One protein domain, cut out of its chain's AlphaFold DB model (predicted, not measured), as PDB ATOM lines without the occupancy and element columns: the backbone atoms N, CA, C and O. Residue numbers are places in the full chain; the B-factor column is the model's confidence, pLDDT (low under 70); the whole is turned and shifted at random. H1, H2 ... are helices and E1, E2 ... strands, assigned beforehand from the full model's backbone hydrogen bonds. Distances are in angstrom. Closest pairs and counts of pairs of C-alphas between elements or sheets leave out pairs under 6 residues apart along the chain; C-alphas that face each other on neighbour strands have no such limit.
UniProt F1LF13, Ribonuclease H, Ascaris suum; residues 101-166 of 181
ATOM      1  N   GLY A 101     296.192 190.434 129.326       82.12
ATOM      2  CA  GLY A 101     296.660 191.822 129.342       82.12
ATOM      3  C   GLY A 101     296.557 192.522 127.983       82.12
ATOM      4  O   GLY A 101     297.199 193.548 127.771       82.12
ATOM      5  N   VAL A 102     295.763 191.981 127.057       86.31
ATOM      6  CA  VAL A 102     295.481 192.591 125.757       86.31
ATOM      7  C   VAL A 102     294.422 193.686 125.952       86.31
ATOM      8  O   VAL A 102     293.325 193.383 126.433       86.31
ATOM      9  N   PRO A 103     294.704 194.952 125.586       85.06
ATOM     10  CA  PRO A 103     293.729 196.030 125.706       85.06
ATOM     11  C   PRO A 103     292.480 195.758 124.863       85.06
ATOM     12  O   PRO A 103     292.579 195.432 123.680       85.06
ATOM     13  N   VAL A 104     291.304 195.935 125.465       89.56
ATOM     14  CA  VAL A 104     290.010 195.818 124.783       89.56
ATOM     15  C   VAL A 104     289.386 197.204 124.695       89.56
ATOM     16  O   VAL A 104     289.204 197.867 125.711       89.56
ATOM     17  N   VAL A 105     289.045 197.620 123.478       92.50
ATOM     18  CA  VAL A 105     288.365 198.886 123.194       92.50
ATOM     19  C   VAL A 105     287.087 198.628 122.423       92.50
ATOM     20  O   VAL A 105     287.046 197.786 121.524       92.50
ATOM     21  N   PHE A 106     286.047 199.376 122.765       94.56
ATOM     22  CA  PHE A 106     284.774 199.371 122.066       94.56
ATOM     23  C   PHE A 106     284.633 200.667 121.279       94.56
ATOM     24  O   PHE A 106     284.909 201.751 121.790       94.56
ATOM     25  N   THR A 107     284.207 200.554 120.027       95.94
ATOM     26  CA  THR A 107     284.001 201.696 119.135       95.94
ATOM     27  C   THR A 107     282.583 201.672 118.610       95.94
ATOM     28  O   THR A 107     282.072 200.598 118.301       95.94
ATOM     29  N   ASP A 108     281.986 202.847 118.473       95.12
ATOM     30  CA  ASP A 108     280.665 203.013 117.871       95.12
ATOM     31  C   ASP A 108     280.611 204.333 117.096       95.12
ATOM     32  O   ASP A 108     281.282 205.311 117.446       95.12
ATOM     33  N   GLY A 109     279.814 204.372 116.035       95.75
ATOM     34  CA  GLY A 109     279.613 205.559 115.223       95.75
ATOM     35  C   GLY A 109     278.176 205.682 114.749       95.75
ATOM     36  O   GLY A 109     277.659 204.827 114.043       95.75
ATOM     37  N   ALA A 110     277.545 206.813 115.052       93.56
ATOM     38  CA  ALA A 110     276.139 207.024 114.740       93.56
ATOM     39  C   ALA A 110     275.933 208.245 113.847       93.56
ATOM     40  O   ALA A 110     276.635 209.252 113.961       93.56
ATOM     41  N   CYS A 111     274.915 208.184 112.985       93.81
ATOM     42  CA  CYS A 111     274.467 209.326 112.196       93.81
ATOM     43  C   CYS A 111     272.946 209.503 112.251       93.81
ATOM     44  O   CYS A 111     272.189 208.674 111.749       93.81
ATOM     45  N   SER A 112     272.490 210.644 112.774       92.12
ATOM     46  CA  SER A 112     271.090 211.065 112.672       92.12
ATOM     47  C   SER A 112     270.792 211.594 111.270       92.12
ATOM     48  O   SER A 112     271.624 212.303 110.698       92.12
ATOM     49  N   SER A 113     269.610 211.274 110.733       91.50
ATOM     50  CA  SER A 113     269.165 211.680 109.387       91.50
ATOM     51  C   SER A 113     270.133 211.271 108.269       91.50
ATOM     52  O   SER A 113     270.330 212.014 107.310       91.50
ATOM     53  N   ASN A 114     270.759 210.096 108.395       90.62
ATOM     54  CA  ASN A 114     271.753 209.586 107.447       90.62
ATOM     55  C   ASN A 114     271.242 209.632 105.993       90.62
ATOM     56  O   ASN A 114     270.172 209.108 105.693       90.62
ATOM     57  N   GLY A 115     272.017 210.247 105.095       87.62
ATOM     58  CA  GLY A 115     271.654 210.408 103.682       87.62
ATOM     59  C   GLY A 115     270.688 211.562 103.375       87.62
ATOM     60  O   GLY A 115     270.355 211.769 102.211       87.62
ATOM     61  N   HIS A 116     270.265 212.337 104.378       90.50
ATOM     62  CA  HIS A 116     269.369 213.482 104.208       90.50
ATOM     63  C   HIS A 116     270.037 214.817 104.570       90.50
ATOM     64  O   HIS A 116     271.062 214.877 105.256       90.50
ATOM     65  N   HIS A 117     269.431 215.921 104.122       87.94
ATOM     66  CA  HIS A 117     269.843 217.262 104.529       87.94
ATOM     67  C   HIS A 117     269.722 217.437 106.048       87.94
ATOM     68  O   HIS A 117     268.731 217.040 106.658       87.94
ATOM     69  N   GLY A 118     270.743 218.050 106.651       88.00
ATOM     70  CA  GLY A 118     270.815 218.234 108.101       88.00
ATOM     71  C   GLY A 118     271.307 217.006 108.873       88.00
ATOM     72  O   GLY A 118     271.205 216.999 110.099       88.00
ATOM     73  N   ALA A 119     271.843 215.989 108.186       92.06
ATOM     74  CA  ALA A 119     272.515 214.865 108.824       92.06
ATOM     75  C   ALA A 119     273.617 215.332 109.791       92.06
ATOM     76  O   ALA A 119     274.348 216.286 109.522       92.06
ATOM     77  N   LYS A 120     273.732 214.640 110.924       93.25
ATOM     78  CA  LYS A 120     274.772 214.857 111.939       93.25
ATOM     79  C   LYS A 120     275.296 213.508 112.378       93.25
ATOM     80  O   LYS A 120     274.499 212.603 112.611       93.25
ATOM     81  N   ALA A 121     276.608 213.398 112.510       94.69
ATOM     82  CA  ALA A 121     277.265 212.171 112.913       94.69
ATOM     83  C   ALA A 121     278.192 212.413 114.103       94.69
ATOM     84  O   ALA A 121     278.671 213.531 114.299       94.69
ATOM     85  N   GLY A 122     278.436 211.370 114.885       94.69
ATOM     86  CA  GLY A 122     279.331 211.387 116.036       94.69
ATOM     87  C   GLY A 122     280.010 210.040 116.224       94.69
ATOM     88  O   GLY A 122     279.544 209.030 115.697       94.69
ATOM     89  N   ILE A 123     281.118 210.052 116.952       96.06
ATOM     90  CA  ILE A 123     281.932 208.876 117.240       96.06
ATOM     91  C   ILE A 123     282.017 208.641 118.748       96.06
ATOM     92  O   ILE A 123     281.991 209.589 119.539       96.06
ATOM     93  N   GLY A 124     282.151 207.374 119.124       95.75
ATOM     94  CA  GLY A 124     282.381 206.916 120.484       95.75
ATOM     95  C   GLY A 124     283.548 205.931 120.542       95.75
ATOM     96  O   GLY A 124     283.630 205.015 119.724       95.75
ATOM     97  N   VAL A 125     284.441 206.112 121.514       95.56
ATOM     98  CA  VAL A 125     285.506 205.157 121.853       95.56
ATOM     99  C   VAL A 125     285.481 204.933 123.358       95.56
ATOM    100  O   VAL A 125     285.530 205.894 124.123       95.56
ATOM    101  N   PHE A 126     285.405 203.675 123.783       94.44
ATOM    102  CA  PHE A 126     285.296 203.293 125.185       94.44
ATOM    103  C   PHE A 126     286.337 202.233 125.552       94.44
ATOM    104  O   PHE A 126     286.313 201.111 125.047       94.44
ATOM    105  N   TRP A 127     287.241 202.610 126.448       90.25
ATOM    106  CA  TRP A 127     288.320 201.786 126.999       90.25
ATOM    107  C   TRP A 127     287.965 201.178 128.363       90.25
ATOM    108  O   TRP A 127     288.612 200.235 128.809       90.25
ATOM    109  N   GLY A 128     286.943 201.714 129.032       87.94
ATOM    110  CA  GLY A 128     286.527 201.324 130.378       87.94
ATOM    111  C   GLY A 128     286.013 202.517 131.178       87.94
ATOM    112  O   GLY A 128     286.120 203.666 130.742       87.94
ATOM    113  N   ASP A 129     285.443 202.251 132.349       87.94
ATOM    114  CA  ASP A 129     284.902 203.299 133.215       87.94
ATOM    115  C   ASP A 129     285.992 204.297 133.626       87.94
ATOM    116  O   ASP A 129     287.099 203.909 133.999       87.94
ATOM    117  N   ASP A 130     285.674 205.590 133.527       87.44
ATOM    118  CA  ASP A 130     286.566 206.711 133.853       87.44
ATOM    119  C   ASP A 130     287.940 206.691 133.141       87.44
ATOM    120  O   ASP A 130     288.879 207.367 133.570       87.44
ATOM    121  N   HIS A 131     288.081 205.948 132.034       86.50
ATOM    122  CA  HIS A 131     289.339 205.889 131.292       86.50
ATOM    123  C   HIS A 131     289.622 207.224 130.572       86.50
ATOM    124  O   HIS A 131     288.746 207.723 129.855       86.50
ATOM    125  N   PRO A 132     290.834 207.802 130.700       88.00
ATOM    126  CA  PRO A 132     291.154 209.123 130.147       88.00
ATOM    127  C   PRO A 132     291.082 209.186 128.616       88.00
ATOM    128  O   PRO A 132     290.796 210.244 128.068       88.00
ATOM    129  N   ASP A 133     291.291 208.055 127.935       88.50
ATOM    130  CA  ASP A 133     291.213 207.960 126.469       88.50
ATOM    131  C   ASP A 133     289.796 207.677 125.931       88.50
ATOM    132  O   ASP A 133     289.633 207.385 124.743       88.50
ATOM    133  N   ASN A 134     288.759 207.712 126.777       92.25
ATOM    134  CA  ASN A 134     287.375 207.633 126.302       92.25
ATOM    135  C   ASN A 134     287.026 208.860 125.445       92.25
ATOM    136  O   ASN A 134     287.320 209.996 125.812       92.25
ATOM    137  N   VAL A 135     286.338 208.637 124.323       92.69
ATOM    138  CA  VAL A 135     285.962 209.687 123.365       92.69
ATOM    139  C   VAL A 135     284.459 209.669 123.123       92.69
ATOM    140  O   VAL A 135     283.867 208.615 122.904       92.69
ATOM    141  N   SER A 136     283.848 210.853 123.110       95.62
ATOM    142  CA  SER A 136     282.486 211.082 122.628       95.62
ATOM    143  C   SER A 136     282.439 212.448 121.951       95.62
ATOM    144  O   SER A 136     282.398 213.481 122.620       95.62
ATOM    145  N   GLU A 137     282.518 212.469 120.621       91.62
ATOM    146  CA  GLU A 137     282.681 213.716 119.868       91.62
ATOM    147  C   GLU A 137     281.909 213.715 118.539       91.62
ATOM    148  O   GLU A 137     281.647 212.655 117.962       91.62
ATOM    149  N   PRO A 138     281.504 214.892 118.027       93.62
ATOM    150  CA  PRO A 138     280.900 214.992 116.705       93.62
ATOM    151  C   PRO A 138     281.919 214.670 115.608       93.62
ATOM    152  O   PRO A 138     283.100 214.986 115.714       93.62
ATOM    153  N   LEU A 139     281.448 214.113 114.497       90.62
ATOM    154  CA  LEU A 139     282.275 213.891 113.320       90.62
ATOM    155  C   LEU A 139     282.572 215.234 112.636       90.62
ATOM    156  O   LEU A 139     281.715 215.804 111.964       90.62
ATOM    157  N   ILE A 140     283.794 215.735 112.823       82.00
ATOM    158  CA  ILE A 140     284.183 217.103 112.437       82.00
ATOM    159  C   ILE A 140     284.460 217.231 110.927       82.00
ATOM    160  O   ILE A 140     284.305 218.309 110.355       82.00
ATOM    161  N   SER A 141     284.875 216.145 110.263       82.56
ATOM    162  CA  SER A 141     285.366 216.183 108.880       82.56
ATOM    163  C   SER A 141     284.576 215.296 107.919       82.56
ATOM    164  O   SER A 141     284.422 214.085 108.113       82.56
ATOM    165  N   GLY A 142     284.174 215.904 106.803       87.94
ATOM    166  CA  GLY A 142     283.513 215.242 105.686       87.94
ATOM    167  C   GLY A 142     282.007 215.027 105.886       87.94
ATOM    168  O   GLY A 142     281.428 215.498 106.862       87.94
ATOM    169  N   PRO A 143     281.351 214.335 104.937       89.69
ATOM    170  CA  PRO A 143     279.910 214.115 104.990       89.69
ATOM    171  C   PRO A 143     279.494 213.286 106.217       89.69
ATOM    172  O   PRO A 143     280.038 212.194 106.399       89.69
ATOM    173  N   PRO A 144     278.517 213.740 107.022       91.00
ATOM    174  CA  PRO A 144     278.016 212.995 108.170       91.00
ATOM    175  C   PRO A 144     277.188 211.801 107.688       91.00
ATOM    176  O   PRO A 144     276.025 211.941 107.315       91.00
ATOM    177  N   THR A 145     277.817 210.627 107.658       94.88
ATOM    178  CA  THR A 145     277.176 209.353 107.317       94.88
ATOM    179  C   THR A 145     277.485 208.306 108.373       94.88
ATOM    180  O   THR A 145     278.514 208.391 109.046       94.88
ATOM    181  N   ASN A 146     276.621 207.293 108.496       92.88
ATOM    182  CA  ASN A 146     276.819 206.232 109.491       92.88
ATOM    183  C   ASN A 146     278.162 205.519 109.287       92.88
ATOM    184  O   ASN A 146     278.992 205.481 110.183       92.88
ATOM    185  N   ASN A 147     278.435 205.063 108.062       95.25
ATOM    186  CA  ASN A 147     279.672 204.338 107.751       95.25
ATOM    187  C   ASN A 147     280.928 205.166 108.040       95.25
ATOM    188  O   ASN A 147     281.939 204.623 108.481       95.25
ATOM    189  N   ARG A 148     280.885 206.481 107.785       91.44
ATOM    190  CA  ARG A 148     282.021 207.348 108.101       91.44
ATOM    191  C   ARG A 148     282.204 207.466 109.608       91.44
ATOM    192  O   ARG A 148     283.348 207.443 110.047       91.44
ATOM    193  N   ALA A 149     281.122 207.593 110.369       94.06
ATOM    194  CA  ALA A 149     281.176 207.654 111.824       94.06
ATOM    195  C   ALA A 149     281.824 206.386 112.403       94.06
ATOM    196  O   ALA A 149     282.820 206.491 113.111       94.06
ATOM    197  N   GLU A 150     281.342 205.208 112.002       96.12
ATOM    198  CA  GLU A 150     281.842 203.899 112.456       96.12
ATOM    199  C   GLU A 150     283.343 203.730 112.173       96.12
ATOM    200  O   GLU A 150     284.142 203.441 113.063       96.12
ATOM    201  N   LEU A 151     283.770 203.995 110.932       93.88
ATOM    202  CA  LEU A 151     285.183 203.893 110.552       93.88
ATOM    203  C   LEU A 151     286.052 204.946 111.246       93.88
ATOM    204  O   LEU A 151     287.207 204.677 111.577       93.88
ATOM    205  N   SER A 152     285.513 206.144 111.470       91.94
ATOM    206  CA  SER A 152     286.240 207.207 112.167       91.94
ATOM    207  C   SER A 152     286.448 206.859 113.639       91.94
ATOM    208  O   SER A 152     287.541 207.093 114.142       91.94
ATOM    209  N   ALA A 153     285.469 206.230 114.299       92.62
ATOM    210  CA  ALA A 153     285.610 205.734 115.667       92.62
ATOM    211  C   ALA A 153     286.757 204.714 115.785       92.62
ATOM    212  O   ALA A 153     287.608 204.836 116.667       92.62
ATOM    213  N   VAL A 154     286.855 203.774 114.834       93.88
ATOM    214  CA  VAL A 154     287.966 202.804 114.762       93.88
ATOM    215  C   VAL A 154     289.314 203.495 114.548       93.88
ATOM    216  O   VAL A 154     290.288 203.182 115.232       93.88
ATOM    217  N   ILE A 155     289.393 204.460 113.626       90.25
ATOM    218  CA  ILE A 155     290.627 205.225 113.387       90.25
ATOM    219  C   ILE A 155     291.050 205.986 114.649       90.25
ATOM    220  O   ILE A 155     292.239 206.009 114.974       90.25
ATOM    221  N   THR A 156     290.101 206.596 115.360       90.56
ATOM    222  CA  THR A 156     290.364 207.307 116.615       90.56
ATOM    223  C   THR A 156     290.897 206.355 117.683       90.56
ATOM    224  O   THR A 156     291.950 206.639 118.250       90.56
ATOM    225  N   ALA A 157     290.277 205.188 117.877       90.31
ATOM    226  CA  ALA A 157     290.773 204.176 118.811       90.31
ATOM    227  C   ALA A 157     292.204 203.710 118.478       90.31
ATOM    228  O   ALA A 157     293.056 203.604 119.354       90.31
ATOM    229  N   LEU A 158     292.524 203.486 117.200       87.88
ATOM    230  CA  LEU A 158     293.879 203.083 116.800       87.88
ATOM    231  C   LEU A 158     294.927 204.184 117.025       87.88
ATOM    232  O   LEU A 158     296.102 203.887 117.253       87.88
ATOM    233  N   ARG A 159     294.528 205.458 116.959       85.19
ATOM    234  CA  ARG A 159     295.418 206.588 117.258       85.19
ATOM    235  C   ARG A 159     295.730 206.684 118.748       85.19
ATOM    236  O   ARG A 159     296.888 206.925 119.074       85.19
ATOM    237  N   THR A 160     294.756 206.449 119.629       77.50
ATOM    238  CA  THR A 160     295.000 206.457 121.082       77.50
ATOM    239  C   THR A 160     295.918 205.303 121.496       77.50
ATOM    240  O   THR A 160     296.849 205.521 122.263       77.50
ATOM    241  N   VAL A 161     295.785 204.115 120.886       74.19
ATOM    242  CA  VAL A 161     296.725 202.991 121.107       74.19
ATOM    243  C   VAL A 161     298.161 203.355 120.742       74.19
ATOM    244  O   VAL A 161     299.090 203.039 121.481       74.19
ATOM    245  N   ARG A 162     298.374 204.032 119.606       63.50
ATOM    246  CA  ARG A 162     299.728 204.429 119.184       63.50
ATOM    247  C   ARG A 162     300.374 205.424 120.147       63.50
ATOM    248  O   ARG A 162     301.583 205.370 120.318       63.50
ATOM    249  N   LEU A 163     299.591 206.270 120.816       54.66
ATOM    250  CA  LEU A 163     300.106 207.158 121.863       54.66
ATOM    251  C   LEU A 163     300.496 206.396 123.140       54.66
ATOM    252  O   LEU A 163     301.436 206.800 123.818       54.66
ATOM    253  N   LEU A 164     299.838 205.269 123.436       53.00
ATOM    254  CA  LEU A 164     300.175 204.406 124.574       53.00
ATOM    255  C   LEU A 164     301.428 203.546 124.328       53.00
ATOM    256  O   LEU A 164     302.135 203.216 125.278       53.00
ATOM    257  N   CYS A 165     301.729 203.196 123.072       54.78
ATOM    258  CA  CYS A 165     302.883 202.357 122.729       54.78
ATOM    259  C   CYS A 165     304.167 203.125 122.359       54.78
ATOM    260  O   CYS A 165     305.223 202.499 122.339       54.78
ATOM    261  N   ASP A 166     304.110 204.433 122.075       46.38
ATOM    262  CA  ASP A 166     305.222 205.158 121.423       46.38
ATOM    263  C   ASP A 166     305.793 206.355 122.213       46.38
ATOM    264  O   ASP A 166     306.411 207.260 121.654       46.38
TER     265      ASP A 166
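AT A GLANCE: This is residues 101 to 166 of the 181 residues of the protein "Ribonuclease H" of Ascaris suum (UniProt F1LF13). A three-stranded sheet has one long helix, H1, packed over one face, mainly on E1 and E2, while its other face is bare: two layers. The 66 printed residues give E1, E2, E3, H1, mixed in class; the sheet E1 - E2 - E3 is a meander, each strand the antiparallel neighbour of the one before. The whole is elongated, 43 by 23 by 16 A, and only just compact, close to loose, with a radius of gyration of the C-alphas of 12.8 A.

HOW THE PARTS SIT: Inner strand E2, residues 120 to 126, forms an antiparallel hairpin with E1, residues 106 to 112; N 108 and O 124, 3.0 A apart, are within hydrogen-bond range. E2 forms another with E3, residues 135 to 138, where N 123 and O 137 are 2.8 A apart. H1, residues 146 to 165, is on the sheet at a height of 8.2 A, only just slantwise to the strands, at 32 degrees to E1 on the local plane. H1 touches E1; their closest C-alphas, Gly 109 and Glu 150, are 3.9 A apart. Every O i to N i+4 pair of H1 is within hydrogen-bond range.

IN THESE COORDINATES: E1 begins at C-alpha 106 (284.774, 199.371, 122.066); H1, 29.5 A long, ends at C-alpha 165 (302.883, 202.357, 122.729).

THE WHOLE: The printed part has no cut; residues 162 to 166 have pLDDT under 70.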